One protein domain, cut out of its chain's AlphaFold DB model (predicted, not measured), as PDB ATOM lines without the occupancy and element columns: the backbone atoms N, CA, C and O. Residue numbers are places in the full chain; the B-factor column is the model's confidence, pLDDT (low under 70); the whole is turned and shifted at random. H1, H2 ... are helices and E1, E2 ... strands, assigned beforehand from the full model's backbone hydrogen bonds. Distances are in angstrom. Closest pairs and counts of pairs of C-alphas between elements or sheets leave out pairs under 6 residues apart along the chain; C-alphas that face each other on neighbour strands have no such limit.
ATOM      1  N   CYS A  13     -28.010 -43.698  44.775       98.69
ATOM      2  CA  CYS A  13     -27.434 -42.430  44.329       98.69
ATOM      3  C   CYS A  13     -26.452 -42.733  43.192       98.69
ATOM      4  O   CYS A  13     -25.608 -43.617  43.333       98.69
ATOM      5  N   TYR A  14     -26.528 -42.020  42.074       98.50
ATOM      6  CA  TYR A  14     -25.742 -42.283  40.866       98.50
ATOM      7  C   TYR A  14     -24.897 -41.085  40.439       98.50
ATOM      8  O   TYR A  14     -25.233 -39.930  40.700       98.50
ATOM      9  N   LEU A  15     -23.826 -41.386  39.705       98.44
ATOM     10  CA  LEU A  15     -22.994 -40.419  39.001       98.44
ATOM     11  C   LEU A  15     -23.166 -40.617  37.494       98.44
ATOM     12  O   LEU A  15     -22.838 -41.677  36.958       98.44
ATOM     13  N   LEU A  16     -23.655 -39.592  36.802       97.75
ATOM     14  CA  LEU A  16     -23.682 -39.523  35.344       97.75
ATOM     15  C   LEU A  16     -22.488 -38.718  34.832       97.75
ATOM     16  O   LEU A  16     -22.077 -37.739  35.457       97.75
ATOM     17  N   LYS A  17     -22.013 -39.071  33.639       96.62
ATOM     18  CA  LYS A  17     -21.131 -38.247  32.808       96.62
ATOM     19  C   LYS A  17     -21.798 -38.048  31.446       96.62
ATOM     20  O   LYS A  17     -22.405 -38.972  30.903       96.62
ATOM     21  N   SER A  18     -21.718 -36.833  30.918       96.50
ATOM     22  CA  SER A  18     -22.125 -36.517  29.549       96.50
ATOM     23  C   SER A  18     -21.117 -37.103  28.561       96.50
ATOM     24  O   SER A  18     -19.915 -36.944  28.758       96.50
ATOM     25  N   ILE A  19     -21.593 -37.714  27.475       94.69
ATOM     26  CA  ILE A  19     -20.755 -38.149  26.342       94.69
ATOM     27  C   ILE A  19     -21.089 -37.380  25.051       94.69
ATOM     28  O   ILE A  19     -20.826 -37.855  23.950       94.69
ATOM     29  N   GLN A  20     -21.674 -36.178  25.174       93.56
ATOM     30  CA  GLN A  20     -22.032 -35.320  24.032       93.56
ATOM     31  C   GLN A  20     -20.814 -34.949  23.163       93.56
ATOM     32  O   GLN A  20     -20.944 -34.753  21.957       93.56
ATOM     33  N   THR A  21     -19.630 -34.869  23.774       92.06
ATOM     34  CA  THR A  21     -18.328 -34.763  23.102       92.06
ATOM     35  C   THR A  21     -17.326 -35.707  23.782       92.06
ATOM     36  O   THR A  21     -17.494 -35.991  24.972       92.06
ATOM     37  N   PRO A  22     -16.270 -36.180  23.085       87.50
ATOM     38  CA  PRO A  22     -15.257 -37.060  23.684       87.50
ATOM     39  C   PRO A  22     -14.575 -36.447  24.917       87.50
ATOM     40  O   PRO A  22     -14.383 -37.121  25.926       87.50
ATOM     41  N   ASP A  23     -14.284 -35.144  24.867       88.75
ATOM     42  CA  ASP A  23     -13.628 -34.392  25.945       88.75
ATOM     43  C   ASP A  23     -14.584 -33.903  27.050       88.75
ATOM     44  O   ASP A  23     -14.184 -33.117  27.918       88.75
ATOM     45  N   SER A  24     -15.858 -34.314  27.021       90.69
ATOM     46  CA  SER A  24     -16.869 -33.843  27.970       90.69
ATOM     47  C   SER A  24     -16.514 -34.236  29.405       90.69
ATOM     48  O   SER A  24     -16.340 -35.406  29.743       90.69
ATOM     49  N   LYS A  25     -16.421 -33.228  30.277       92.62
ATOM     50  CA  LYS A  25     -16.142 -33.376  31.719       92.62
ATOM     51  C   LYS A  25     -17.386 -33.145  32.580       92.62
ATOM     52  O   LYS A  25     -17.305 -33.213  33.804       92.62
ATOM     53  N   THR A  26     -18.526 -32.872  31.945       95.06
ATOM     54  CA  THR A  26     -19.781 -32.524  32.612       95.06
ATOM     55  C   THR A  26     -20.362 -33.746  33.315       95.06
ATOM     56  O   THR A  26     -20.676 -34.754  32.679       95.06
ATOM     57  N   VAL A  27     -20.529 -33.635  34.631       96.44
ATOM     58  CA  VAL A  27     -21.092 -34.675  35.499       96.44
ATOM     59  C   VAL A  27     -22.392 -34.218  36.154       96.44
ATOM     60  O   VAL A  27     -22.641 -33.020  36.305       96.44
ATOM     61  N   TYR A  28     -23.217 -35.179  36.556       97.06
ATOM     62  CA  TYR A  28     -24.439 -34.957  37.328       97.06
ATOM     63  C   TYR A  28     -24.569 -36.040  38.407       97.06
ATOM     64  O   TYR A  28     -24.321 -37.212  38.130       97.06
ATOM     65  N   ILE A  29     -24.944 -35.645  39.623       98.19
ATOM     66  CA  ILE A  29     -25.221 -36.545  40.750       98.19
ATOM     67  C   ILE A  29     -26.709 -36.435  41.067       98.19
ATOM     68  O   ILE A  29     -27.208 -35.315  41.185       98.19
ATOM     69  N   GLY A  30     -27.383 -37.569  41.240       97.44
ATOM     70  CA  GLY A  30     -28.781 -37.629  41.670       97.44
ATOM     71  C   GLY A  30     -29.118 -38.952  42.362       97.44
ATOM     72  O   GLY A  30     -28.265 -39.840  42.435       97.44
ATOM     73  N   SER A  31     -30.354 -39.122  42.833       97.56
ATOM     74  CA  SER A  31     -30.865 -40.397  43.362       97.56
ATOM     75  C   SER A  31     -32.137 -40.890  42.656       97.56
ATOM     76  O   SER A  31     -32.707 -40.189  41.813       97.56
ATOM     77  N   THR A  32     -32.485 -42.168  42.861       96.88
ATOM     78  CA  THR A  32     -33.665 -42.835  42.272       96.88
ATOM     79  C   THR A  32     -33.946 -44.217  42.892       96.88
ATOM     80  O   THR A  32     -32.995 -44.905  43.288       96.88
ATOM     81  N   PRO A  33     -35.214 -44.681  42.902       95.12
ATOM     82  CA  PRO A  33     -35.554 -46.091  43.098       95.12
ATOM     83  C   PRO A  33     -35.350 -46.965  41.843       95.12
ATOM     84  O   PRO A  33     -35.099 -48.151  42.006       95.12
ATOM     85  N   SER A  34     -35.395 -46.419  40.614       95.19
ATOM     86  CA  SER A  34     -35.219 -47.192  39.365       95.19
ATOM     87  C   SER A  34     -34.195 -46.547  38.414       95.19
ATOM     88  O   SER A  34     -34.524 -45.634  37.641       95.19
ATOM     89  N   PRO A  35     -32.929 -47.015  38.423       95.44
ATOM     90  CA  PRO A  35     -31.864 -46.482  37.571       95.44
ATOM     91  C   PRO A  35     -32.157 -46.582  36.070       95.44
ATOM     92  O   PRO A  35     -31.822 -45.659  35.323       95.44
ATOM     93  N   ILE A  36     -32.814 -47.666  35.634       94.00
ATOM     94  CA  ILE A  36     -33.176 -47.910  34.228       94.00
ATOM     95  C   ILE A  36     -34.178 -46.859  33.749       94.00
ATOM     96  O   ILE A  36     -34.011 -46.281  32.673       94.00
ATOM     97  N   ARG A  37     -35.204 -46.557  34.553       94.62
ATOM     98  CA  ARG A  37     -36.154 -45.491  34.231       94.62
ATOM     99  C   ARG A  37     -35.444 -44.138  34.218       94.62
ATOM    100  O   ARG A  37     -35.564 -43.389  33.249       94.62
ATOM    101  N   ARG A  38     -34.652 -43.839  35.254       96.25
ATOM    102  CA  ARG A  38     -34.038 -42.518  35.455       96.25
ATOM    103  C   ARG A  38     -33.031 -42.136  34.370       96.25
ATOM    104  O   ARG A  38     -33.069 -40.996  33.906       96.25
ATOM    105  N   ILE A  39     -32.182 -43.052  33.893       95.50
ATOM    106  CA  ILE A  39     -31.235 -42.732  32.805       95.50
ATOM    107  C   ILE A  39     -31.963 -42.370  31.498       95.50
ATOM    108  O   ILE A  39     -31.576 -41.426  30.808       95.50
ATOM    109  N   ARG A  40     -33.093 -43.033  31.218       95.00
ATOM    110  CA  ARG A  40     -33.957 -42.761  30.060       95.00
ATOM    111  C   ARG A  40     -34.683 -41.414  30.177       95.00
ATOM    112  O   ARG A  40     -34.819 -40.710  29.176       95.00
ATOM    113  N   GLN A  41     -35.065 -40.996  31.390       95.56
ATOM    114  CA  GLN A  41     -35.555 -39.632  31.657       95.56
ATOM    115  C   GLN A  41     -34.471 -38.574  31.382       95.56
ATOM    116  O   GLN A  41     -34.715 -37.589  30.681       95.56
ATOM    117  N   HIS A  42     -33.248 -38.785  31.884       95.94
ATOM    118  CA  HIS A  42     -32.124 -37.873  31.646       95.94
ATOM    119  C   HIS A  42     -31.788 -37.747  30.155       95.94
ATOM    120  O   HIS A  42     -31.591 -36.629  29.680       95.94
ATOM    121  N   ASN A  43     -31.831 -38.846  29.395       96.19
ATOM    122  CA  ASN A  43     -31.639 -38.847  27.939       96.19
ATOM    123  C   ASN A  43     -32.848 -38.327  27.139       96.19
ATOM    124  O   ASN A  43     -32.680 -37.899  26.000       96.19
ATOM    125  N   GLY A  44     -34.035 -38.249  27.745       93.75
ATOM    126  CA  GLY A  44     -35.240 -37.683  27.130       93.75
ATOM    127  C   GLY A  44     -36.080 -38.668  26.323       93.75
ATOM    128  O   GLY A  44     -36.949 -38.236  25.574       93.75
ATOM    129  N   GLU A  45     -35.851 -39.969  26.491       93.75
ATOM    130  CA  GLU A  45     -36.743 -41.024  25.990       93.75
ATOM    131  C   GLU A  45     -38.052 -41.108  26.792       93.75
ATOM    132  O   GLU A  45     -39.030 -41.696  26.338       93.75
ATOM    133  N   VAL A  46     -38.041 -40.570  28.016       92.50
ATOM    134  CA  VAL A  46     -39.146 -40.555  28.981       92.50
ATOM    135  C   VAL A  46     -39.249 -39.143  29.579       92.50
ATOM    136  O   VAL A  46     -38.254 -38.414  29.648       92.50
ATOM    137  N   ALA A  47     -40.451 -38.741  29.996       87.81
ATOM    138  CA  ALA A  47     -40.707 -37.461  30.662       87.81
ATOM    139  C   ALA A  47     -40.060 -37.366  32.067       87.81
ATOM    140  O   ALA A  47     -39.502 -38.335  32.577       87.81
ATOM    141  N   ALA A  48     -40.131 -36.183  32.691       87.00
ATOM    142  CA  ALA A  48     -39.579 -35.884  34.025       87.00
ATOM    143  C   ALA A  48     -38.044 -36.074  34.182       87.00
ATOM    144  O   ALA A  48     -37.536 -36.432  35.242       87.00
ATOM    145  N   GLY A  49     -37.276 -35.786  33.122       81.56
ATOM    146  CA  GLY A  49     -35.818 -35.627  33.202       81.56
ATOM    147  C   GLY A  49     -35.398 -34.268  33.779       81.56
ATOM    148  O   GLY A  49     -35.881 -33.226  33.327       81.56
ATOM    149  N   ALA A  50     -34.464 -34.270  34.738       86.81
ATOM    150  CA  ALA A  50     -34.023 -33.075  35.466       86.81
ATOM    151  C   ALA A  50     -33.551 -31.927  34.544       86.81
ATOM    152  O   ALA A  50     -32.789 -32.157  33.597       86.81
ATOM    153  N   LYS A  51     -33.942 -30.677  34.860       89.81
ATOM    154  CA  LYS A  51     -33.673 -29.437  34.087       89.81
ATOM    155  C   LYS A  51     -32.222 -29.348  33.592       89.81
ATOM    156  O   LYS A  51     -31.995 -29.198  32.392       89.81
ATOM    157  N   LYS A  52     -31.257 -29.555  34.494       88.25
ATOM    158  CA  LYS A  52     -29.802 -29.528  34.241       88.25
ATOM    159  C   LYS A  52     -29.311 -30.554  33.204       88.25
ATOM    160  O   LYS A  52     -28.305 -30.321  32.545       88.25
ATOM    161  N   THR A  53     -30.035 -31.661  33.027       90.56
ATOM    162  CA  THR A  53     -29.678 -32.774  32.120       90.56
ATOM    163  C   THR A  53     -30.365 -32.730  30.751       90.56
ATOM    164  O   THR A  53     -30.160 -33.624  29.929       90.56
ATOM    165  N   LYS A  54     -31.162 -31.686  30.471       91.38
ATOM    166  CA  LYS A  54     -31.724 -31.435  29.130       91.38
ATOM    167  C   LYS A  54     -30.618 -31.159  28.101       91.38
ATOM    168  O   LYS A  54     -30.689 -31.649  26.978       91.38
ATOM    169  N   ASN A  55     -29.580 -30.438  28.526       89.38
ATOM    170  CA  ASN A  55     -28.321 -30.259  27.800       89.38
ATOM    171  C   ASN A  55     -27.332 -31.380  28.188       89.38
ATOM    172  O   ASN A  55     -27.558 -32.087  29.169       89.38
ATOM    173  N   GLY A  56     -26.235 -31.566  27.443       90.94
ATOM    174  CA  GLY A  56     -25.233 -32.600  27.756       90.94
ATOM    175  C   GLY A  56     -25.603 -34.023  27.318       90.94
ATOM    176  O   GLY A  56     -24.861 -34.957  27.617       90.94
ATOM    177  N   ARG A  57     -26.724 -34.213  26.614       94.88
ATOM    178  CA  ARG A  57     -27.184 -35.526  26.138       94.88
ATOM    179  C   ARG A  57     -26.305 -36.066  24.990       94.88
ATOM    180  O   ARG A  57     -25.887 -35.269  24.149       94.88
ATOM    181  N   PRO A  58     -26.093 -37.393  24.891       94.44
ATOM    182  CA  PRO A  58     -26.540 -38.413  25.836       94.44
ATOM    183  C   PRO A  58     -25.652 -38.486  27.090       94.44
ATOM    184  O   PRO A  58     -24.463 -38.162  27.076       94.44
ATOM    185  N   TRP A  59     -26.265 -38.925  28.183       96.50
ATOM    186  CA  TRP A  59     -25.653 -39.202  29.475       96.50
ATOM    187  C   TRP A  59     -25.447 -40.708  29.643       96.50
ATOM    188  O   TRP A  59     -26.312 -41.507  29.275       96.50
ATOM    189  N   VAL A  60     -24.329 -41.084  30.262       95.62
ATOM    190  CA  VAL A  60     -24.023 -42.461  30.669       95.62
ATOM    191  C   VAL A  60     -23.818 -42.489  32.180       95.62
ATOM    192  O   VAL A  60     -23.033 -41.703  32.722       95.62
ATOM    193  N   MET A  61     -24.515 -43.397  32.864       97.38
ATOM    194  CA  MET A  61     -24.294 -43.662  34.285       97.38
ATOM    195  C   MET A  61     -22.939 -44.352  34.456       97.38
ATOM    196  O   MET A  61     -22.706 -45.404  33.877       97.38
ATOM    197  N   GLN A  62     -22.039 -43.731  35.214       97.25
ATOM    198  CA  GLN A  62     -20.661 -44.190  35.420       97.25
ATOM    199  C   GLN A  62     -20.580 -45.159  36.597       97.25
ATOM    200  O   GLN A  62     -19.918 -46.192  36.539       97.25
ATOM    201  N   MET A  63     -21.297 -44.825  37.669       98.06
ATOM    202  CA  MET A  63     -21.423 -45.646  38.864       98.06
ATOM    203  C   MET A  63     -22.725 -45.342  39.601       98.06
ATOM    204  O   MET A  63     -23.319 -44.273  39.414       98.06
ATOM    205  N   LEU A  64     -23.103 -46.234  40.512       97.94
ATOM    206  CA  LEU A  64     -24.049 -45.929  41.579       97.94
ATOM    207  C   LEU A  64     -23.604 -46.499  42.931       97.94
ATOM    208  O   LEU A  64     -22.808 -47.434  43.003       97.94
ATOM    209  N   VAL A  65     -24.144 -45.911  43.994       98.56
ATOM    210  CA  VAL A  65     -24.170 -46.430  45.363       98.56
ATOM    211  C   VAL A  65     -25.602 -46.889  45.627       98.56
ATOM    212  O   VAL A  65     -26.524 -46.118  45.369       98.56
ATOM    213  N   HIS A  66     -25.817 -48.105  46.123       97.62
ATOM    214  CA  HIS A  66     -27.146 -48.634  46.460       97.62
ATOM    215  C   HIS A  66     -27.173 -49.291  47.843       97.62
ATOM    216  O   HIS A  66     -26.132 -49.478  48.468       97.62
ATOM    217  N   GLY A  67     -28.378 -49.642  48.304       95.56
ATOM    218  CA  GLY A  67     -28.610 -50.278  49.608       95.56
ATOM    219  C   GLY A  67     -29.137 -49.326  50.686       95.56
ATOM    220  O   GLY A  67     -29.181 -49.687  51.858       95.56
ATOM    221  N   PHE A  68     -29.554 -48.108  50.328       96.56
ATOM    222  CA  PHE A  68     -30.054 -47.142  51.310       96.56
ATOM    223  C   PHE A  68     -31.272 -47.675  52.088       96.56
ATOM    224  O   PHE A  68     -32.216 -48.175  51.471       96.56
ATOM    225  N   PRO A  69     -31.310 -47.510  53.425       94.00
ATOM    226  CA  PRO A  69     -32.424 -47.991  54.240       94.00
ATOM    227  C   PRO A  69     -33.721 -47.193  54.032       94.00
ATOM    228  O   PRO A  69     -34.784 -47.664  54.421       94.00
ATOM    229  N   SER A  70     -33.675 -45.996  53.428       94.25
ATOM    230  CA  SER A  70     -34.854 -45.169  53.125       94.25
ATOM    231  C   SER A  70     -34.590 -44.136  52.015       94.25
ATOM    232  O   SER A  70     -33.437 -43.766  51.776       94.25
ATOM    233  N   ARG A  71     -35.664 -43.598  51.401       94.06
ATOM    234  CA  ARG A  71     -35.626 -42.417  50.499       94.06
ATOM    235  C   ARG A  71     -34.868 -41.256  51.155       94.06
ATOM    236  O   ARG A  71     -33.970 -40.680  50.554       94.06
ATOM    237  N   SER A  72     -35.150 -40.969  52.428       94.25
ATOM    238  CA  SER A  72     -34.491 -39.896  53.188       94.25
ATOM    239  C   SER A  72     -32.987 -40.120  53.398       94.25
ATOM    240  O   SER A  72     -32.228 -39.157  53.365       94.25
ATOM    241  N   ALA A  73     -32.540 -41.367  53.592       95.44
ATOM    242  CA  ALA A  73     -31.117 -41.690  53.709       95.44
ATOM    243  C   ALA A  73     -30.380 -41.455  52.378       95.44
ATOM    244  O   ALA A  73     -29.324 -40.824  52.362       95.44
ATOM    245  N   ALA A  74     -30.975 -41.879  51.257       97.12
ATOM    246  CA  ALA A  74     -30.434 -41.613  49.924       97.12
ATOM    247  C   ALA A  74     -30.350 -40.106  49.621       97.12
ATOM    248  O   ALA A  74     -29.306 -39.635  49.182       97.12
ATOM    249  N   LEU A  75     -31.387 -39.324  49.939       96.06
ATOM    250  CA  LEU A  75     -31.381 -37.868  49.739       96.06
ATOM    251  C   LEU A  75     -30.317 -37.154  50.599       96.06
ATOM    252  O   LEU A  75     -29.651 -36.235  50.124       96.06
ATOM    253  N   GLN A  76     -30.090 -37.601  51.841       96.62
ATOM    254  CA  GLN A  76     -28.998 -37.081  52.683       96.62
ATOM    255  C   GLN A  76     -27.607 -37.403  52.110       96.62
ATOM    256  O   GLN A  76     -26.691 -36.586  52.227       96.62
ATOM    257  N   PHE A  77     -27.446 -38.573  51.488       98.00
ATOM    258  CA  PHE A  77     -26.212 -38.963  50.805       98.00
ATOM    259  C   PHE A  77     -26.009 -38.154  49.518       98.00
ATOM    260  O   PHE A  77     -24.949 -37.569  49.326       98.00
ATOM    261  N   GLU A  78     -27.033 -38.054  48.669       98.00
ATOM    262  CA  GLU A  78     -27.023 -37.253  47.442       98.00
ATOM    263  C   GLU A  78     -26.593 -35.808  47.721       98.00
ATOM    264  O   GLU A  78     -25.627 -35.326  47.124       98.00
ATOM    265  N   TRP A  79     -27.244 -35.142  48.681       96.94
ATOM    266  CA  TRP A  79     -26.924 -33.760  49.027       96.94
ATOM    267  C   TRP A  79     -25.484 -33.608  49.538       96.94
ATOM    268  O   TRP A  79     -24.790 -32.667  49.150       96.94
ATOM    269  N   ALA A  80     -25.000 -34.545  50.363       96.69
ATOM    270  CA  ALA A  80     -23.627 -34.533  50.867       96.69
ATOM    271  C   ALA A  80     -22.577 -34.818  49.774       96.69
ATOM    272  O   ALA A  80     -21.462 -34.301  49.859       96.69
ATOM    273  N   TRP A  81     -22.930 -35.593  48.743       97.19
ATOM    274  CA  TRP A  81     -22.078 -35.881  47.584       97.19
ATOM    275  C   TRP A  81     -22.009 -34.694  46.609       97.19
ATOM    276  O   TRP A  81     -20.943 -34.398  46.066       97.19
ATOM    277  N   GLN A  82     -23.125 -33.980  46.428       95.88
ATOM    278  CA  GLN A  82     -23.202 -32.731  45.663       95.88
ATOM    279  C   GLN A  82     -22.467 -31.570  46.367       95.88
ATOM    280  O   GLN A  82     -21.767 -30.800  45.704       95.88
ATOM    281  N   HIS A  83     -22.576 -31.470  47.700       94.38
ATOM    282  CA  HIS A  83     -22.101 -30.334  48.507       94.38
ATOM    283  C   HIS A  83     -21.040 -30.715  49.568       94.38
ATOM    284  O   HIS A  83     -21.213 -30.421  50.758       94.38
ATOM    285  N   PRO A  84     -19.917 -31.356  49.190       92.44
ATOM    286  CA  PRO A  84     -18.979 -31.950  50.140       92.44
ATOM    287  C   PRO A  84     -18.228 -30.941  51.022       92.44
ATOM    288  O   PRO A  84     -17.785 -31.321  52.101       92.44
ATOM    289  N   SER A  85     -18.121 -29.668  50.621       89.75
ATOM    290  CA  SER A  85     -17.557 -28.597  51.463       89.75
ATOM    291  C   SER A  85     -18.550 -28.043  52.490       89.75
ATOM    292  O   SER A  85     -18.152 -27.594  53.568       89.75
ATOM    293  N   LYS A  86     -19.852 -28.088  52.176       91.56
ATOM    294  CA  LYS A  86     -20.940 -27.649  53.063       91.56
ATOM    295  C   LYS A  86     -21.307 -28.775  54.057       91.56
ATOM    296  O   LYS A  86     -21.639 -28.494  55.209       91.56
ATOM    297  N   SER A  87     -21.166 -30.044  53.657       91.94
ATOM    298  CA  SER A  87     -21.512 -31.236  54.450       91.94
ATOM    299  C   SER A  87     -20.798 -31.343  55.804       91.94
ATOM    300  O   SER A  87     -19.573 -31.375  55.896       91.94
ATOM    301  N   ARG A  88     -21.579 -31.496  56.883       90.19
ATOM    302  CA  ARG A  88     -21.058 -31.744  58.241       90.19
ATOM    303  C   ARG A  88     -20.413 -33.124  58.424       90.19
ATOM    304  O   ARG A  88     -19.622 -33.289  59.339       90.19
ATOM    305  N   TYR A  89     -20.747 -34.089  57.565       88.12
ATOM    306  CA  TYR A  89     -20.242 -35.471  57.614       88.12
ATOM    307  C   TYR A  89     -18.935 -35.671  56.825       88.12
ATOM    308  O   TYR A  89     -18.403 -36.777  56.756       88.12
ATOM    309  N   LEU A  90     -18.436 -34.601  56.197       88.81
ATOM    310  CA  LEU A  90     -17.173 -34.558  55.462       88.81
ATOM    311  C   LEU A  90     -16.262 -33.475  56.049       88.81
ATOM    312  O   LEU A  90     -15.723 -32.625  55.339       88.81
ATOM    313  N   ARG A  91     -16.106 -33.518  57.375       86.69
ATOM    314  CA  ARG A  91     -15.200 -32.673  58.156       86.69
ATOM    315  C   ARG A  91     -14.165 -33.540  58.869       86.69
ATOM    316  O   ARG A  91     -14.471 -34.676  59.224       86.69
ATOM    317  N   GLY A  92     -12.952 -33.016  59.018       81.88
ATOM    318  CA  GLY A  92     -11.892 -33.633  59.809       81.88
ATOM    319  C   GLY A  92     -12.070 -33.389  61.308       81.88
ATOM    320  O   GLY A  92     -13.060 -32.796  61.749       81.88
ATOM    321  N   GLU A  93     -11.103 -33.854  62.096       78.81
ATOM    322  CA  GLU A  93     -11.174 -33.881  63.564       78.81
ATOM    323  C   GLU A  93     -11.273 -32.489  64.207       78.81
ATOM    324  O   GLU A  93     -11.767 -32.364  65.327       78.81
ATOM    325  N   HIS A  94     -10.845 -31.430  63.511       83.12
ATOM    326  CA  HIS A  94     -10.919 -30.047  63.994       83.12
ATOM    327  C   HIS A  94     -12.047 -29.243  63.311       83.12
ATOM    328  O   HIS A  94     -12.132 -28.023  63.461       83.12
ATOM    329  N   GLY A  95     -12.954 -29.921  62.595       83.50
ATOM    330  CA  GLY A  95     -14.144 -29.339  61.963       83.50
ATOM    331  C   GLY A  95     -13.916 -28.726  60.575       83.50
ATOM    332  O   GLY A  95     -14.874 -28.272  59.937       83.50
ATOM    333  N   GLU A  96     -12.685 -28.728  60.070       85.00
ATOM    334  CA  GLU A  96     -12.333 -28.281  58.724       85.00
ATOM    335  C   GLU A  96     -12.918 -29.215  57.647       85.00
ATOM    336  O   GLU A  96     -12.968 -30.428  57.848       85.00
ATOM    337  N   PRO A  97     -13.384 -28.704  56.493       85.38
ATOM    338  CA  PRO A  97     -13.955 -29.553  55.453       85.38
ATOM    339  C   PRO A  97     -12.871 -30.406  54.774       85.38
ATOM    340  O   PRO A  97     -11.859 -29.884  54.298       85.38
ATOM    341  N   LEU A  98     -13.115 -31.716  54.659       85.88
ATOM    342  CA  LEU A  98     -12.231 -32.664  53.964       85.88
ATOM    343  C   LEU A  98     -12.057 -32.291  52.481       85.88
ATOM    344  O   LEU A  98     -10.992 -32.497  51.899       85.88
ATOM    345  N   PHE A  99     -13.094 -31.691  51.890       88.44
ATOM    346  CA  PHE A  99     -13.110 -31.188  50.521       88.44
ATOM    347  C   PHE A  99     -13.441 -29.695  50.532       88.44
ATOM    348  O   PHE A  99     -14.538 -29.302  50.906       88.44
ATOM    349  N   THR A 100     -12.520 -28.841  50.087       82.62
ATOM    350  CA  THR A 100     -12.710 -27.377  50.114       82.62
ATOM    351  C   THR A 100     -13.636 -26.840  49.019       82.62
ATOM    352  O   THR A 100     -13.966 -25.659  49.030       82.62
ATOM    353  N   ARG A 101     -14.054 -27.670  48.053       82.75
ATOM    354  CA  ARG A 101     -14.884 -27.280  46.900       82.75
ATOM    355  C   ARG A 101     -15.841 -28.405  46.499       82.75
ATOM    356  O   ARG A 101     -15.517 -29.579  46.671       82.75
ATOM    357  N   ASN A 102     -16.975 -28.041  45.898       83.19
ATOM    358  CA  ASN A 102     -17.916 -29.001  45.313       83.19
ATOM    359  C   ASN A 102     -17.264 -29.799  44.168       83.19
ATOM    360  O   ASN A 102     -16.448 -29.271  43.406       83.19
ATOM    361  N   ALA A 103     -17.633 -31.073  44.028       83.81
ATOM    362  CA  ALA A 103     -17.049 -31.970  43.036       83.81
ATOM    363  C   ALA A 103     -17.594 -31.681  41.622       83.81
ATOM    364  O   ALA A 103     -18.730 -32.018  41.303       83.81
ATOM    365  N   LYS A 104     -16.772 -31.058  40.763       86.75
ATOM    366  CA  LYS A 104     -17.136 -30.660  39.383       86.75
ATOM    367  C   LYS A 104     -16.557 -31.579  38.284       86.75
ATOM    368  O   LYS A 104     -16.630 -31.246  37.108       86.75
ATOM    369  N   SER A 105     -15.962 -32.720  38.647       92.69
ATOM    370  CA  SER A 105     -15.388 -33.713  37.716       92.69
ATOM    371  C   SER A 105     -15.535 -35.146  38.238       92.69
ATOM    372  O   SER A 105     -15.552 -35.348  39.456       92.69
ATOM    373  N   MET A 106     -15.560 -36.144  37.350       94.44
ATOM    374  CA  MET A 106     -15.772 -37.550  37.730       94.44
ATOM    375  C   MET A 106     -14.775 -38.040  38.796       94.44
ATOM    376  O   MET A 106     -15.187 -38.611  39.803       94.44
ATOM    377  N   ASN A 107     -13.486 -37.713  38.651       93.12
ATOM    378  CA  ASN A 107     -12.442 -38.064  39.620       93.12
ATOM    379  C   ASN A 107     -12.683 -37.414  40.992       93.12
ATOM    380  O   ASN A 107     -12.500 -38.066  42.018       93.12
ATOM    381  N   SER A 108     -13.137 -36.155  41.036       92.38
ATOM    382  CA  SER A 108     -13.517 -35.524  42.308       92.38
ATOM    383  C   SER A 108     -14.764 -36.166  42.926       92.38
ATOM    384  O   SER A 108     -14.774 -36.402  44.130       92.38
ATOM    385  N   CYS A 109     -15.772 -36.525  42.125       96.12
ATOM    386  CA  CYS A 109     -16.982 -37.191  42.616       96.12
ATOM    387  C   CYS A 109     -16.663 -38.580  43.191       96.12
ATOM    388  O   CYS A 109     -17.164 -38.922  44.260       96.12
ATOM    389  N   ILE A 110     -15.792 -39.350  42.529       96.50
ATOM    390  CA  ILE A 110     -15.354 -40.676  42.989       96.50
ATOM    391  C   ILE A 110     -14.502 -40.573  44.266       96.50
ATOM    392  O   ILE A 110     -14.714 -41.349  45.195       96.50
ATOM    393  N   ARG A 111     -13.605 -39.581  44.390       94.19
ATOM    394  CA  ARG A 111     -12.870 -39.341  45.650       94.19
ATOM    395  C   ARG A 111     -13.798 -38.966  46.810       94.19
ATOM    396  O   ARG A 111     -13.624 -39.491  47.905       94.19
ATOM    397  N   VAL A 112     -14.798 -38.114  46.570       94.81
ATOM    398  CA  VAL A 112     -15.799 -37.738  47.585       94.81
ATOM    399  C   VAL A 112     -16.599 -38.955  48.045       94.81
ATOM    400  O   VAL A 112     -16.664 -39.212  49.243       94.81
ATOM    401  N   VAL A 113     -17.145 -39.755  47.124       96.69
ATOM    402  CA  VAL A 113     -17.986 -40.904  47.502       96.69
ATOM    403  C   VAL A 113     -17.183 -42.015  48.191       96.69
ATOM    404  O   VAL A 113     -17.666 -42.624  49.145       96.69
ATOM    405  N   ARG A 114     -15.916 -42.218  47.793       95.00
ATOM    406  CA  ARG A 114     -14.966 -43.106  48.486       95.00
ATOM    407  C   ARG A 114     -14.687 -42.672  49.926       95.00
ATOM    408  O   ARG A 114     -14.495 -43.547  50.770       95.00
ATOM    409  N   ALA A 115     -14.648 -41.368  50.202       92.88
ATOM    410  CA  ALA A 115     -14.524 -40.846  51.561       92.88
ATOM    411  C   ALA A 115     -15.840 -41.002  52.335       92.88
ATOM    412  O   ALA A 115     -15.824 -41.539  53.436       92.88
ATOM    413  N   MET A 116     -16.983 -40.634  51.740       94.69
ATOM    414  CA  MET A 116     -18.303 -40.770  52.372       94.69
ATOM    415  C   MET A 116     -18.576 -42.191  52.861       94.69
ATOM    416  O   MET A 116     -18.962 -42.367  54.004       94.69
ATOM    417  N   ILE A 117     -18.324 -43.216  52.040       95.12
ATOM    418  CA  ILE A 117     -18.557 -44.624  52.415       95.12
ATOM    419  C   ILE A 117     -17.694 -45.060  53.622       95.12
ATOM    420  O   ILE A 117     -18.045 -46.011  54.316       95.12
ATOM    421  N   ARG A 118     -16.585 -44.361  53.904       90.25
ATOM    422  CA  ARG A 118     -15.725 -44.588  55.077       90.25
ATOM    423  C   ARG A 118     -16.122 -43.745  56.296       90.25
ATOM    424  O   ARG A 118     -15.838 -44.166  57.416       90.25
ATOM    425  N   THR A 119     -16.745 -42.576  56.116       86.62
ATOM    426  CA  THR A 119     -17.087 -41.668  57.224       86.62
ATOM    427  C   THR A 119     -18.472 -41.926  57.811       86.62
ATOM    428  O   THR A 119     -19.413 -42.366  57.146       86.62
ATOM    429  N   GLN A 120     -18.610 -41.625  59.101       85.94
ATOM    430  CA  GLN A 120     -19.894 -41.681  59.792       85.94
ATOM    431  C   GLN A 120     -20.806 -40.518  59.353       85.94
ATOM    432  O   GLN A 120     -20.312 -39.404  59.155       85.94
ATOM    433  N   PRO A 121     -22.133 -40.722  59.213       89.06
ATOM    434  CA  PRO A 121     -22.907 -41.923  59.555       89.06
ATOM    435  C   PRO A 121     -22.994 -42.973  58.433       89.06
ATOM    436  O   PRO A 121     -23.586 -44.032  58.629       89.06
ATOM    437  N   PHE A 122     -22.488 -42.669  57.235       92.12
ATOM    438  CA  PHE A 122     -22.745 -43.469  56.035       92.12
ATOM    439  C   PHE A 122     -22.080 -44.848  56.085       92.12
ATOM    440  O   PHE A 122     -22.615 -45.801  55.522       92.12
ATOM    441  N   SER A 123     -20.947 -44.971  56.779       90.00
ATOM    442  CA  SER A 123     -20.221 -46.233  56.932       90.00
ATOM    443  C   SER A 123     -20.992 -47.318  57.692       90.00
ATOM    444  O   SER A 123     -20.723 -48.494  57.450       90.00
ATOM    445  N   PHE A 124     -21.977 -46.965  58.536       89.00
ATOM    446  CA  PHE A 124     -22.903 -47.921  59.169       89.00
ATOM    447  C   PHE A 124     -23.998 -48.449  58.228       89.00
ATOM    448  O   PHE A 124     -24.596 -49.490  58.504       89.00
ATOM    449  N   TRP A 125     -24.310 -47.748  57.136       92.62
ATOM    450  CA  TRP A 125     -25.374 -48.162  56.218       92.62
ATOM    451  C   TRP A 125     -24.900 -49.354  55.357       92.62
ATOM    452  O   TRP A 125     -23.707 -49.463  55.063       92.62
ATOM    453  N   PRO A 126     -25.799 -50.263  54.923       93.62
ATOM    454  CA  PRO A 126     -25.446 -51.419  54.092       93.62
ATOM    455  C   PRO A 126     -25.251 -50.980  52.627       93.62
ATOM    456  O   PRO A 126     -26.006 -51.360  51.735       93.62
ATOM    457  N   LEU A 127     -24.285 -50.091  52.395       96.06
ATOM    458  CA  LEU A 127     -24.022 -49.509  51.085       96.06
ATOM    459  C   LEU A 127     -23.092 -50.390  50.260       96.06
ATOM    460  O   LEU A 127     -22.107 -50.929  50.763       96.06
ATOM    461  N   HIS A 128     -23.390 -50.460  48.969       96.75
ATOM    462  CA  HIS A 128     -22.627 -51.188  47.962       96.75
ATOM    463  C   HIS A 128     -22.475 -50.322  46.711       96.75
ATOM    464  O   HIS A 128     -23.318 -49.465  46.433       96.75
ATOM    465  N   VAL A 129     -21.398 -50.526  45.954       97.88
ATOM    466  CA  VAL A 129     -21.101 -49.774  44.728       97.88
ATOM    467  C   VAL A 129     -21.185 -50.672  43.500       97.88
ATOM    468  O   VAL A 129     -20.713 -51.807  43.516       97.88
ATOM    469  N   LYS A 130     -21.733 -50.126  42.413       97.25
ATOM    470  CA  LYS A 130     -21.693 -50.714  41.069       97.25
ATOM    471  C   LYS A 130     -21.021 -49.736  40.107       97.25
ATOM    472  O   LYS A 130     -21.383 -48.558  40.091       97.25
ATOM    473  N   LEU A 131     -20.041 -50.207  39.337       97.00
ATOM    474  CA  LEU A 131     -19.283 -49.435  38.344       97.00
ATOM    475  C   LEU A 131     -19.642 -49.930  36.937       97.00
ATOM    476  O   LEU A 131     -19.487 -51.114  36.651       97.00
ATOM    477  N   PHE A 132     -20.103 -49.034  36.062       96.00
ATOM    478  CA  PHE A 132     -20.675 -49.386  34.753       96.00
ATOM    479  C   PHE A 132     -19.775 -49.043  33.556       96.00
ATOM    480  O   PHE A 132     -20.110 -49.384  32.424       96.00
ATOM    481  N   THR A 133     -18.652 -48.351  33.773       94.25
ATOM    482  CA  THR A 133     -17.717 -47.945  32.710       94.25
ATOM    483  C   THR A 133     -16.269 -48.224  33.104       94.25
ATOM    484  O   THR A 133     -15.901 -48.114  34.274       94.25
ATOM    485  N   GLU A 134     -15.420 -48.540  32.122       93.62
ATOM    486  CA  GLU A 134     -13.976 -48.722  32.345       93.62
ATOM    487  C   GLU A 134     -13.337 -47.470  32.963       93.62
ATOM    488  O   GLU A 134     -12.507 -47.574  33.863       93.62
ATOM    489  N   GLU A 135     -13.782 -46.278  32.553       93.56
ATOM    490  CA  GLU A 135     -13.330 -45.004  33.117       93.56
ATOM    491  C   GLU A 135     -13.632 -44.914  34.624       93.56
ATOM    492  O   GLU A 135     -12.769 -44.508  35.406       93.56
ATOM    493  N   ALA A 136     -14.819 -45.350  35.064       95.56
ATOM    494  CA  ALA A 136     -15.168 -45.403  36.481       95.56
ATOM    495  C   ALA A 136     -14.338 -46.447  37.246       95.56
ATOM    496  O   ALA A 136     -13.908 -46.164  38.363       95.56
ATOM    497  N   VAL A 137     -14.057 -47.613  36.651       95.38
ATOM    498  CA  VAL A 137     -13.196 -48.658  37.242       95.38
ATOM    499  C   VAL A 137     -11.760 -48.159  37.425       95.38
ATOM    500  O   VAL A 137     -11.210 -48.244  38.526       95.38
ATOM    501  N   VAL A 138     -11.171 -47.572  36.379       94.75
ATOM    502  CA  VAL A 138      -9.809 -47.015  36.401       94.75
ATOM    503  C   VAL A 138      -9.693 -45.886  37.424       94.75
ATOM    504  O   VAL A 138      -8.724 -45.844  38.181       94.75
ATOM    505  N   VAL A 139     -10.680 -44.990  37.506       94.56
ATOM    506  CA  VAL A 139     -10.663 -43.880  38.471       94.56
ATOM    507  C   VAL A 139     -10.940 -44.357  39.903       94.56
ATOM    508  O   VAL A 139     -10.306 -43.855  40.834       94.56
ATOM    509  N   TRP A 140     -11.811 -45.354  40.105       95.00
ATOM    510  CA  TRP A 140     -12.076 -45.944  41.423       95.00
ATOM    511  C   TRP A 140     -10.830 -46.612  42.011       95.00
ATOM    512  O   TRP A 140     -10.445 -46.268  43.130       95.00
ATOM    513  N   GLY A 141     -10.187 -47.508  41.252       91.81
ATOM    514  CA  GLY A 141      -8.963 -48.211  41.664       91.81
ATOM    515  C   GLY A 141      -7.697 -47.345  41.607       91.81
ATOM    516  O   GLY A 141      -6.723 -47.598  42.314       91.81
ATOM    517  N   GLY A 142      -7.700 -46.282  40.797       87.81
ATOM    518  CA  GLY A 142      -6.630 -45.285  40.764       87.81
ATOM    519  C   GLY A 142      -6.515 -44.495  42.069       87.81
ATOM    520  O   GLY A 142      -5.408 -44.132  42.466       87.81
ATOM    521  N   CYS A 143      -7.630 -44.293  42.781       80.00
ATOM    522  CA  CYS A 143      -7.612 -43.660  44.099       80.00
ATOM    523  C   CYS A 143      -6.804 -44.483  45.117       80.00
ATOM    524  O   CYS A 143      -5.978 -43.902  45.810       80.00
ATOM    525  N   ASP A 144      -6.929 -45.818  45.130       69.19
ATOM    526  CA  ASP A 144      -6.182 -46.696  46.054       69.19
ATOM    527  C   ASP A 144      -4.650 -46.598  45.898       69.19
ATOM    528  O   ASP A 144      -3.903 -46.950  46.812       69.19
ATOM    529  N   LYS A 145      -4.159 -46.110  44.750       60.00
ATOM    530  CA  LYS A 145      -2.726 -45.872  44.508       60.00
ATOM    531  C   LYS A 145      -2.264 -44.525  45.066       60.00
ATOM    532  O   LYS A 145      -1.198 -44.464  45.675       60.00
ATOM    533  N   ALA A 146      -3.073 -43.474  44.906       57.38
ATOM    534  CA  ALA A 146      -2.815 -42.173  45.526       57.38
ATOM    535  C   ALA A 146      -2.841 -42.291  47.061       57.38
ATOM    536  O   ALA A 146      -1.872 -41.921  47.724       57.38
ATOM    537  N   ASP A 147      -3.891 -42.932  47.581       55.41
ATOM    538  CA  ASP A 147      -4.114 -43.267  48.990       55.41
ATOM    539  C   ASP A 147      -2.877 -43.948  49.631       55.41
ATOM    540  O   ASP A 147      -2.435 -43.568  50.719       55.41
ATOM    541  N   LYS A 148      -2.246 -44.905  48.928       51.84
ATOM    542  CA  LYS A 148      -0.997 -45.560  49.368       51.84
ATOM    543  C   LYS A 148       0.239 -44.664  49.286       51.84
ATOM    544  O   LYS A 148       1.066 -44.698  50.197       51.84
ATOM    545  N   SER A 149       0.381 -43.867  48.224       51.97
ATOM    546  CA  SER A 149       1.529 -42.959  48.077       51.97
ATOM    547  C   SER A 149       1.558 -41.868  49.151       51.97
ATOM    548  O   SER A 149       2.627 -41.544  49.656       51.97
ATOM    549  N   GLU A 150       0.390 -41.366  49.567       50.72
ATOM    550  CA  GLU A 150       0.278 -40.394  50.660       50.72
ATOM    551  C   GLU A 150       0.570 -41.063  52.020       50.72
ATOM    552  O   GLU A 150       1.319 -40.517  52.826       50.72
ATOM    553  N   SER A 151       0.102 -42.302  52.227       50.06
ATOM    554  CA  SER A 151       0.393 -43.090  53.440       50.06
ATOM    555  C   SER A 151       1.883 -43.415  53.616       50.06
ATOM    556  O   SER A 151       2.404 -43.324  54.723       50.06
ATOM    557  N   SER A 152       2.589 -43.744  52.527       46.34
ATOM    558  CA  SER A 152       4.027 -44.073  52.568       46.34
ATOM    559  C   SER A 152       4.885 -42.864  52.971       46.34
ATOM    560  O   SER A 152       5.892 -43.011  53.658       46.34
ATOM    561  N   ILE A 153       4.462 -41.653  52.585       53.34
ATOM    562  CA  ILE A 153       5.103 -40.402  53.014       53.34
ATOM    563  C   ILE A 153       4.897 -40.191  54.519       53.34
ATOM    564  O   ILE A 153       5.846 -39.835  55.210       53.34
ATOM    565  N   VAL A 154       3.693 -40.458  55.042       48.59
ATOM    566  CA  VAL A 154       3.384 -40.338  56.480       48.59
ATOM    567  C   VAL A 154       4.184 -41.336  57.324       48.59
ATOM    568  O   VAL A 154       4.695 -40.962  58.376       48.59
ATOM    569  N   GLU A 155       4.351 -42.578  56.865       46.22
ATOM    570  CA  GLU A 155       5.183 -43.585  57.543       46.22
ATOM    571  C   GLU A 155       6.667 -43.174  57.577       46.22
ATOM    572  O   GLU A 155       7.322 -43.256  58.621       46.22
ATOM    573  N   GLN A 156       7.185 -42.636  56.470       48.12
ATOM    574  CA  GLN A 156       8.562 -42.150  56.403       48.12
ATOM    575  C   GLN A 156       8.780 -40.891  57.265       48.12
ATOM    576  O   GLN A 156       9.788 -40.810  57.969       48.12
ATOM    577  N   ASP A 157       7.820 -39.958  57.304       47.09
ATOM    578  CA  ASP A 157       7.825 -38.818  58.236       47.09
ATOM    579  C   ASP A 157       7.713 -39.276  59.704       47.09
ATOM    580  O   ASP A 157       8.312 -38.662  60.589       47.09
ATOM    581  N   TYR A 158       6.992 -40.362  60.000       45.28
ATOM    582  CA  TYR A 158       6.877 -40.910  61.355       45.28
ATOM    583  C   TYR A 158       8.215 -41.484  61.850       45.28
ATOM    584  O   TYR A 158       8.678 -41.111  62.930       45.28
ATOM    585  N   LEU A 159       8.904 -42.289  61.033       53.25
ATOM    586  CA  LEU A 159      10.253 -42.801  61.329       53.25
ATOM    587  C   LEU A 159      11.290 -41.674  61.489       53.25
ATOM    588  O   LEU A 159      12.163 -41.730  62.359       53.25
ATOM    589  N   VAL A 160      11.162 -40.620  60.683       52.22
ATOM    590  CA  VAL A 160      11.983 -39.404  60.751       52.22
ATOM    591  C   VAL A 160      11.692 -38.567  62.009       52.22
ATOM    592  O   VAL A 160      12.607 -37.962  62.571       52.22
ATOM    593  N   ASN A 161      10.448 -38.526  62.492       44.19
ATOM    594  CA  ASN A 161      10.084 -37.815  63.724       44.19
ATOM    595  C   ASN A 161      10.360 -38.631  65.001       44.19
ATOM    596  O   ASN A 161      10.604 -38.030  66.044       44.19
ATOM    597  N   LEU A 162      10.435 -39.963  64.910       48.66
ATOM    598  CA  LEU A 162      11.020 -40.835  65.939       48.66
ATOM    599  C   LEU A 162      12.562 -40.783  65.978       48.66
ATOM    600  O   LEU A 162      13.172 -41.404  66.845       48.66
ATOM    601  N   GLY A 163      13.207 -40.056  65.058       41.44
ATOM    602  CA  GLY A 163      14.665 -39.901  65.012       41.44
ATOM    603  C   GLY A 163      15.430 -41.126  64.498       41.44
ATOM    604  O   GLY A 163      16.656 -41.137  64.553       41.44
ATOM    605  N   LEU A 164      14.730 -42.138  63.973       51.28
ATOM    606  CA  LEU A 164      15.328 -43.372  63.448       51.28
ATOM    607  C   LEU A 164      15.952 -43.179  62.055       51.28
ATOM    608  O   LEU A 164      16.776 -43.981  61.626       51.28
ATOM    609  N   VAL A 165      15.577 -42.104  61.350       56.00
ATOM    610  CA  VAL A 165      16.108 -41.726  60.033       56.00
ATOM    611  C   VAL A 165      16.432 -40.229  60.020       56.00
ATOM    612  O   VAL A 165      15.661 -39.407  60.514       56.00
ATOM    613  N   SER A 166      17.580 -39.852  59.448       47.53
ATOM    614  CA  SER A 166      18.004 -38.447  59.352       47.53
ATOM    615  C   SER A 166      17.171 -37.652  58.339       47.53
ATOM    616  O   SER A 166      16.909 -38.121  57.233       47.53
ATOM    617  N   LYS A 167      16.790 -36.419  58.701       43.78
ATOM    618  CA  LYS A 167      15.983 -35.529  57.848       43.78
ATOM    619  C   LYS A 167      16.731 -35.132  56.562       43.78
ATOM    620  O   LYS A 167      17.849 -34.623  56.670       43.78
ATOM    621  N   PRO A 168      16.122 -35.259  55.365       44.19
ATOM    622  CA  PRO A 168      16.642 -34.595  54.176       44.19
ATOM    623  C   PRO A 168      16.569 -33.075  54.372       44.19
ATOM    624  O   PRO A 168      15.582 -32.537  54.880       44.19
ATOM    625  N   THR A 178      -2.535 -35.919  57.040       38.66
ATOM    626  CA  THR A 178      -3.340 -36.910  56.323       38.66
ATOM    627  C   THR A 178      -3.352 -38.188  57.153       38.66
ATOM    628  O   THR A 178      -2.334 -38.870  57.256       38.66
ATOM    629  N   LEU A 179      -4.502 -38.529  57.744       42.84
ATOM    630  CA  LEU A 179      -4.718 -39.888  58.240       42.84
ATOM    631  C   LEU A 179      -4.602 -40.854  57.055       42.84
ATOM    632  O   LEU A 179      -5.231 -40.626  56.017       42.84
ATOM    633  N   ALA A 180      -3.846 -41.941  57.222       44.09
ATOM    634  CA  ALA A 180      -3.859 -43.041  56.263       44.09
ATOM    635  C   ALA A 180      -5.321 -43.494  56.051       44.09
ATOM    636  O   ALA A 180      -6.037 -43.716  57.035       44.09
ATOM    637  N   PRO A 181      -5.814 -43.568  54.802       56.78
ATOM    638  CA  PRO A 181      -7.236 -43.729  54.548       56.78
ATOM    639  C   PRO A 181      -7.702 -45.098  55.034       56.78
ATOM    640  O   PRO A 181      -7.198 -46.135  54.603       56.78
ATOM    641  N   SER A 182      -8.695 -45.081  55.923       65.88
ATOM    642  CA  SER A 182      -9.261 -46.281  56.537       65.88
ATOM    643  C   SER A 182      -9.712 -47.313  55.490       65.88
ATOM    644  O   SER A 182     -10.071 -46.948  54.363       65.88
ATOM    645  N   PRO A 183      -9.718 -48.617  55.817       85.25
ATOM    646  CA  PRO A 183     -10.331 -49.614  54.946       85.25
ATOM    647  C   PRO A 183     -11.819 -49.298  54.721       85.25
ATOM    648  O   PRO A 183     -12.465 -48.628  55.529       85.25
ATOM    649  N   PHE A 184     -12.383 -49.787  53.613       90.31
ATOM    650  CA  PHE A 184     -13.837 -49.759  53.439       90.31
ATOM    651  C   PHE A 184     -14.518 -50.587  54.552       90.31
ATOM    652  O   PHE A 184     -13.932 -51.579  54.992       90.31
ATOM    653  N   PRO A 185     -15.736 -50.227  55.005       90.06
ATOM    654  CA  PRO A 185     -16.414 -50.941  56.090       90.06
ATOM    655  C   PRO A 185     -16.607 -52.431  55.789       90.06
ATOM    656  O   PRO A 185     -16.904 -52.799  54.653       90.06
ATOM    657  N   THR A 186     -16.501 -53.288  56.806       90.94
ATOM    658  CA  THR A 186     -16.649 -54.744  56.651       90.94
ATOM    659  C   THR A 186     -17.965 -55.106  55.954       90.94
ATOM    660  O   THR A 186     -19.033 -54.586  56.281       90.94
ATOM    661  N   GLY A 187     -17.882 -55.976  54.943       91.12
ATOM    662  CA  GLY A 187     -19.022 -56.361  54.109       91.12
ATOM    663  C   GLY A 187     -19.467 -55.319  53.069       91.12
ATOM    664  O   GLY A 187     -20.455 -55.555  52.377       91.12
ATOM    665  N   PHE A 188     -18.764 -54.192  52.911       94.44
ATOM    666  CA  PHE A 188     -18.873 -53.351  51.713       94.44
ATOM    667  C   PHE A 188     -18.452 -54.142  50.465       94.44
ATOM    668  O   PHE A 188     -17.477 -54.892  50.502       94.44
ATOM    669  N   THR A 189     -19.135 -53.931  49.336       95.44
ATOM    670  CA  THR A 189     -18.703 -54.468  48.036       95.44
ATOM    671  C   THR A 189     -18.698 -53.390  46.957       95.44
ATOM    672  O   THR A 189     -19.513 -52.465  46.963       95.44
ATOM    673  N   CYS A 190     -17.770 -53.530  46.011       95.62
ATOM    674  CA  CYS A 190     -17.713 -52.754  44.779       95.62
ATOM    675  C   CYS A 190     -17.700 -53.746  43.610       95.62
ATOM    676  O   CYS A 190     -16.784 -54.561  43.511       95.62
ATOM    677  N   VAL A 191     -18.740 -53.721  42.777       94.38
ATOM    678  CA  VAL A 191     -18.959 -54.671  41.678       94.38
ATOM    679  C   VAL A 191     -18.781 -53.959  40.340       94.38
ATOM    680  O   VAL A 191     -19.235 -52.829  40.159       94.38
ATOM    681  N   VAL A 192     -18.125 -54.627  39.394       94.00
ATOM    682  CA  VAL A 192     -17.928 -54.133  38.028       94.00
ATOM    683  C   VAL A 192     -18.989 -54.752  37.119       94.00
ATOM    684  O   VAL A 192     -19.050 -55.967  36.971       94.00
ATOM    685  N   GLU A 193     -19.829 -53.910  36.521       93.38
ATOM    686  CA  GLU A 193     -20.975 -54.284  35.686       93.38
ATOM    687  C   GLU A 193     -20.925 -53.526  34.349       93.38
ATOM    688  O   GLU A 193     -21.793 -52.705  34.039       93.38
TER     689      GLU A 193
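AT A GLANCE: This is residues 13 to 168 and 178 to 193 of the 765 residues of the protein "Structure-specific endonuclease subunit SLX1" of Coprinopsis marcescibilis (UniProt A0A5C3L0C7). A strongly twisted five-stranded sheet has H1 over one face and H2, H3 and the first residues of H4 over the other, three layers in all; the rest of the long H4 reaches away as an arm that makes the length. The printed part has 172 residues with four named helices and five named strands, class mixed, in the order E1 E2 H1 E3 H2 H3 E4 H4 E5. The mixed sheet runs E2 E1 E3 E4 E5. The whole is compact, with a radius of gyration of the C-alphas of 18.1 A, but elongated, spanning 65 by 36 by 29 A.

IN THESE COORDINATES: E1 is residues 13 to 18, from C-alpha 13 at (-27.434, -42.430, 44.329). E2 is residues 27 to 32, H1 35 to 43, and E3 59 to 66, 19.5 A long, bending by 58 degrees at residue 62. H2 is residues 71 to 82, H3 106 to 116, and E4 128 to 131. H4, residues 134 to 161, is 41.0 A long. E5, residues 190 to 192, ends at C-alpha 192 at (-17.928, -54.133, 38.028).

HOW THE PARTS SIT: E1 and E2 form a hairpin, antiparallel, with N 14 and O 30 2.8 A apart. E1 and E3 are antiparallel (N 15 and O 63, 2.9 A), as are E3 and E4 (N 64 and O 130, 2.9 A); E4 and E5 are parallel (N 191 and O 129, 2.8 A). E2, H1 and E3 make a split strand-helix-strand unit, E1 between its two strands, with a right-handed crossover. H3 touches H2 at a steep tilt of 53 degrees, closest at the C-alphas of Val 113 and Trp 81, 6.5 A, and residues 136 to 143 of H4, closest at Asn 107 and Val 139, 6.2 A. Every O i to N i+4 pair is within hydrogen-bond range in H2 and H3, against 4 of 5 in H1 and 22 of 24 in H4.

THE WHOLE: The C-alphas farthest apart, Ala 47 and Ser 166, are 65.4 A apart. Residues 169 to 177 are cut out, leaving 20.2 A between C-alphas 168 and 178. The links H1 to E3, H2 to H3 and H3 to E4 are long. Residues 144 to 168 and 178 to 182 have pLDDT under 70.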